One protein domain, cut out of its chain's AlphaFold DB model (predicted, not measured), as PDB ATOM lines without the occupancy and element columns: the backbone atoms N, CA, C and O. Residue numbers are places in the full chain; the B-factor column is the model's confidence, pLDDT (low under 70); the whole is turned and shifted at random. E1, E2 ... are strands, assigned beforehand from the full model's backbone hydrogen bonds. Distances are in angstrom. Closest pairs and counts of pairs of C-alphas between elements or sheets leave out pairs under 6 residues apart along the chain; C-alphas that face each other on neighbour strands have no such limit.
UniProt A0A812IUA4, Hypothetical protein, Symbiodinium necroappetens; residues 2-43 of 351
ATOM      1  N   GLY A   2      81.135  89.202 125.747       71.00
ATOM      2  CA  GLY A   2      80.794  88.146 126.723       71.00
ATOM      3  C   GLY A   2      79.453  88.313 127.460       71.00
ATOM      4  O   GLY A   2      78.766  87.318 127.697       71.00
ATOM      5  N   SER A   3      79.039  89.552 127.738       78.00
ATOM      6  CA  SER A   3      77.823  89.901 128.492       78.00
ATOM      7  C   SER A   3      76.532  89.995 127.663       78.00
ATOM      8  O   SER A   3      75.460  90.103 128.249       78.00
ATOM      9  N   ALA A   4      76.603  89.948 126.327       77.69
ATOM     10  CA  ALA A   4      75.419  90.034 125.466       77.69
ATOM     11  C   ALA A   4      74.576  88.750 125.529       77.69
ATOM     12  O   ALA A   4      75.122  87.650 125.690       77.69
ATOM     13  N   ASN A   5      73.259  88.859 125.364       79.62
ATOM     14  CA  ASN A   5      72.377  87.695 125.290       79.62
ATOM     15  C   ASN A   5      72.422  87.047 123.899       79.62
ATOM     16  O   ASN A   5      72.852  87.639 122.907       79.62
ATOM     17  N   GLY A   6      71.954  85.801 123.802       80.50
ATOM     18  CA  GLY A   6      71.866  85.097 122.523       80.50
ATOM     19  C   GLY A   6      71.009  85.863 121.503       80.50
ATOM     20  O   GLY A   6      69.816  86.092 121.701       80.50
ATOM     21  N   GLY A   7      71.597  86.197 120.359       76.31
ATOM     22  CA  GLY A   7      70.980  86.904 119.233       76.31
ATOM     23  C   GLY A   7      71.188  88.420 119.223       76.31
ATOM     24  O   GLY A   7      70.871  89.050 118.209       76.31
ATOM     25  N   GLU A   8      71.723  88.998 120.300       87.00
ATOM     26  CA  GLU A   8      72.052  90.425 120.384       87.00
ATOM     27  C   GLU A   8      73.344  90.761 119.627       87.00
ATOM     28  O   GLU A   8      74.198  89.895 119.399       87.00
ATOM     29  N   LEU A   9      73.457  92.031 119.223       84.81
ATOM     30  CA  LEU A   9      74.694  92.602 118.696       84.81
ATOM     31  C   LEU A   9      75.579  93.083 119.847       84.81
ATOM     32  O   LEU A   9      75.081  93.576 120.857       84.81
ATOM     33  N   CYS A  10      76.889  92.959 119.684       84.81
ATOM     34  CA  CYS A  10      77.874  93.378 120.669       84.81
ATOM     35  C   CYS A  10      79.178  93.811 119.998       84.81
ATOM     36  O   CYS A  10      79.464  93.403 118.875       84.81
ATOM     37  N   LEU A  11      79.963  94.630 120.699       81.56
ATOM     38  CA  LEU A  11      81.270  95.072 120.222       81.56
ATOM     39  C   LEU A  11      82.323  93.973 120.402       81.56
ATOM     40  O   LEU A  11      82.350  93.292 121.439       81.56
ATOM     41  N   GLY A  12      83.156  93.817 119.375       74.25
ATOM     42  CA  GLY A  12      84.369  93.015 119.375       74.25
ATOM     43  C   GLY A  12      85.437  93.726 120.189       74.25
ATOM     44  O   GLY A  12      86.031  94.694 119.745       74.25
ATOM     45  N   ASP A  13      85.617  93.268 121.420       71.00
ATOM     46  CA  ASP A  13      86.522  93.818 122.431       71.00
ATOM     47  C   ASP A  13      87.664  92.836 122.749       71.00
ATOM     48  O   ASP A  13      88.217  92.838 123.848       71.00
ATOM     49  N   GLY A  14      87.938  91.902 121.830       66.50
ATOM     50  CA  GLY A  14      88.878  90.798 122.042       66.50
ATOM     51  C   GLY A  14      88.363  89.689 122.972       66.50
ATOM     52  O   GLY A  14      88.944  88.605 123.033       66.50
ATOM     53  N   GLN A  15      87.269  89.907 123.710       67.25
ATOM     54  CA  GLN A  15      86.734  88.912 124.640       67.25
ATOM     55  C   GLN A  15      85.920  87.846 123.899       67.25
ATOM     56  O   GLN A  15      85.378  88.079 122.821       67.25
ATOM     57  N   CYS A  16      85.801  86.653 124.491       63.59
ATOM     58  CA  CYS A  16      85.032  85.519 123.949       63.59
ATOM     59  C   CYS A  16      85.323  85.150 122.475       63.59
ATOM     60  O   CYS A  16      84.450  84.615 121.794       63.59
ATOM     61  N   GLY A  17      86.549  85.407 122.001       65.94
ATOM     62  CA  GLY A  17      87.020  85.020 120.667       65.94
ATOM     63  C   GLY A  17      86.619  85.966 119.532       65.94
ATOM     64  O   GLY A  17      86.818  85.623 118.369       65.94
ATOM     65  N   THR A  18      86.052  87.139 119.832       78.19
ATOM     66  CA  THR A  18      85.825  88.175 118.814       78.19
ATOM     67  C   THR A  18      87.125  88.897 118.497       78.19
ATOM     68  O   THR A  18      87.862  89.230 119.420       78.19
ATOM     69  N   ARG A  19      87.381  89.169 117.217       72.06
ATOM     70  CA  ARG A  19      88.490  90.024 116.788       72.06
ATOM     71  C   ARG A  19      88.099  91.499 116.943       72.06
ATOM     72  O   ARG A  19      86.914  91.821 116.928       72.06
ATOM     73  N   ASP A  20      89.085  92.359 117.123       72.69
ATOM     74  CA  ASP A  20      88.956  93.816 117.266       72.69
ATOM     75  C   ASP A  20      89.755  94.575 116.185       72.69
ATOM     76  O   ASP A  20      90.009  95.774 116.306       72.69
ATOM     77  N   ASP A  21      90.174  93.856 115.137       74.69
ATOM     78  CA  ASP A  21      91.017  94.350 114.050       74.69
ATOM     79  C   ASP A  21      90.414  94.158 112.647       74.69
ATOM     80  O   ASP A  21      91.094  94.413 111.650       74.69
ATOM     81  N   ILE A  22      89.167  93.686 112.531       74.94
ATOM     82  CA  ILE A  22      88.580  93.342 111.222       74.94
ATOM     83  C   ILE A  22      87.716  94.457 110.633       74.94
ATOM     84  O   ILE A  22      87.369  94.392 109.453       74.94
ATOM     85  N   ASN A  23      87.403  95.476 111.430       75.50
ATOM     86  CA  ASN A  23      86.588  96.638 111.093       75.50
ATOM     87  C   ASN A  23      85.340  96.291 110.269       75.50
ATOM     88  O   ASN A  23      85.045  96.918 109.248       75.50
ATOM     89  N   ASN A  24      84.606  95.255 110.680       74.12
ATOM     90  CA  ASN A  24      83.544  94.659 109.864       74.12
ATOM     91  C   ASN A  24      82.301  95.551 109.669       74.12
ATOM     92  O   ASN A  24      81.388  95.174 108.933       74.12
ATOM     93  N   CYS A  25      82.261  96.717 110.317       74.50
ATOM     94  CA  CYS A  25      81.236  97.742 110.128       74.50
ATOM     95  C   CYS A  25      81.727  98.971 109.345       74.50
ATOM     96  O   CYS A  25      81.006  99.966 109.272       74.50
ATOM     97  N   TYR A  26      82.926  98.917 108.756       70.50
ATOM     98  CA  TYR A  26      83.426  99.980 107.891       70.50
ATOM     99  C   TYR A  26      82.609 100.067 106.597       70.50
ATOM    100  O   TYR A  26      82.542  99.110 105.823       70.50
ATOM    101  N   ASP A  27      82.026 101.239 106.337       69.38
ATOM    102  CA  ASP A  27      81.464 101.583 105.034       69.38
ATOM    103  C   ASP A  27      82.195 102.786 104.417       69.38
ATOM    104  O   ASP A  27      82.729 103.656 105.108       69.38
ATOM    105  N   ALA A  28      82.232 102.838 103.084       63.12
ATOM    106  CA  ALA A  28      82.905 103.907 102.339       63.12
ATOM    107  C   ALA A  28      82.209 105.279 102.468       63.12
ATOM    108  O   ALA A  28      82.737 106.284 101.993       63.12
ATOM    109  N   ALA A  29      81.024 105.320 103.086       72.62
ATOM    110  CA  ALA A  29      80.278 106.537 103.377       72.62
ATOM    111  C   ALA A  29      80.600 107.104 104.775       72.62
ATOM    112  O   ALA A  29      80.100 108.175 105.116       72.62
ATOM    113  N   PHE A  30      81.450 106.421 105.559       61.66
ATOM    114  CA  PHE A  30      81.787 106.727 106.952       61.66
ATOM    115  C   PHE A  30      80.557 106.877 107.861       61.66
ATOM    116  O   PHE A  30      80.583 107.630 108.835       61.66
ATOM    117  N   THR A  31      79.471 106.158 107.561       70.12
ATOM    118  CA  THR A  31      78.225 106.214 108.345       70.12
ATOM    119  C   THR A  31      78.447 105.723 109.777       70.12
ATOM    120  O   THR A  31      77.772 106.169 110.706       70.12
ATOM    121  N   TYR A  32      79.426 104.837 109.966       66.38
ATOM    122  CA  TYR A  32      79.844 104.312 111.261       66.38
ATOM    123  C   TYR A  32      81.358 104.469 111.447       66.38
ATOM    124  O   TYR A  32      82.100 104.484 110.460       66.38
ATOM    125  N   PRO A  33      81.835 104.582 112.703       67.81
ATOM    126  CA  PRO A  33      83.259 104.652 112.988       67.81
ATOM    127  C   PRO A  33      84.039 103.508 112.319       67.81
ATOM    128  O   PRO A  33      83.682 102.342 112.496       67.81
ATOM    129  N   PRO A  34      85.122 103.819 111.585       60.62
ATOM    130  CA  PRO A  34      85.844 102.854 110.756       60.62
ATOM    131  C   PRO A  34      86.625 101.811 111.561       60.62
ATOM    132  O   PRO A  34      87.176 100.893 110.973       60.62
ATOM    133  N   SER A  35      86.679 101.964 112.885       67.19
ATOM    134  CA  SER A  35      87.362 101.066 113.815       67.19
ATOM    135  C   SER A  35      86.400 100.158 114.591       67.19
ATOM    136  O   SER A  35      86.764  99.640 115.643       67.19
ATOM    137  N   LEU A  36      85.125 100.086 114.189       74.50
ATOM    138  CA  LEU A  36      84.126  99.300 114.907       74.50
ATOM    139  C   LEU A  36      84.041  97.882 114.367       74.50
ATOM    140  O   LEU A  36      83.714  97.656 113.200       74.50
ATOM    141  N   ASP A  37      84.197  96.955 115.301       79.69
ATOM    142  CA  ASP A  37      83.924  95.546 115.115       79.69
ATOM    143  C   ASP A  37      82.673  95.137 115.878       79.69
ATOM    144  O   ASP A  37      82.584  95.291 117.096       79.69
ATOM    145  N   VAL A  38      81.673  94.634 115.157       82.31
ATOM    146  CA  VAL A  38      80.363  94.288 115.716       82.31
ATOM    147  C   VAL A  38      80.005  92.855 115.356       82.31
ATOM    148  O   VAL A  38      80.035  92.443 114.199       82.31
ATOM    149  N   TYR A  39      79.613  92.080 116.361       81.94
ATOM    150  CA  TYR A  39      79.291  90.663 116.235       81.94
ATOM    151  C   TYR A  39      77.872  90.384 116.709       81.94
ATOM    152  O   TYR A  39      77.352  91.074 117.582       81.94
ATOM    153  N   ARG A  40      77.250  89.328 116.172       85.06
ATOM    154  CA  ARG A  40      75.976  88.799 116.676       85.06
ATOM    155  C   ARG A  40      76.221  87.513 117.452       85.06
ATOM    156  O   ARG A  40      76.729  86.545 116.891       85.06
ATOM    157  N   LYS A  41      75.815  87.474 118.721       81.56
ATOM    158  CA  LYS A  41      75.996  86.278 119.552       81.56
ATOM    159  C   LYS A  41      75.032  85.169 119.121       81.56
ATOM    160  O   LYS A  41      73.835  85.412 118.984       81.56
ATOM    161  N   GLY A  42      75.527  83.948 118.920       76.00
ATOM    162  CA  GLY A  42      74.690  82.794 118.565       76.00
ATOM    163  C   GLY A  42      73.677  82.443 119.664       76.00
ATOM    164  O   GLY A  42      73.969  82.565 120.853       76.00
ATOM    165  N   ARG A  43      72.471  82.002 119.284       74.12
ATOM    166  CA  ARG A  43      71.460  81.474 120.220       74.12
ATOM    167  C   ARG A  43      71.666  79.965 120.378       74.12
ATOM    168  O   ARG A  43      71.103  79.197 119.610       74.12
TER     169      ARG A  43
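AT A GLANCE: This is residues 2 to 43 of the 351 residues of the protein "Hypothetical protein" of Symbiodinium necroappetens (UniProt A0A812IUA4). With little regular structure, this is a long loop closed by a short two-strand hairpin, E1 and E2; residues 27 to 32 of the loop stick out at one end, and Arg 43 lies at the other. The printed part has 42 residues with no named helix and two named strands, E1 then E2, antiparallel; the class is all strand, though these hold only 6 residues. It is only just compact, close to loose, with a radius of gyration of the C-alphas of 10.8 A, and elongated, 31 by 17 by 12 A.

HOW THE PARTS SIT: E1, residues 9 to 11, and E2, residues 38 to 40, form a hairpin, antiparallel at 143 degrees between directions. C-alphas 9 and 40 face each other at 4.5 A. N 10 and O 39 are within hydrogen-bond range at 2.9 A, as are N 39 and O 10 at 2.8 A.

IN THESE COORDINATES: E1 is 7.2 A long, from C-alpha 9 at (74.694, 92.602, 118.696). E2 is 7.1 A long, ending at C-alpha 40 at (75.976, 88.799, 116.676).

THE WHOLE: The farthest C-alphas, of Ala 29 and Arg 43, are 31.5 A apart. The printed part has no cut. The link from E1 to E2 is long, 26 residues. Mean pLDDT of the printed part is 74.1; residues 14 to 17, 27 to 28, 30 and 32 to 35 are under 70.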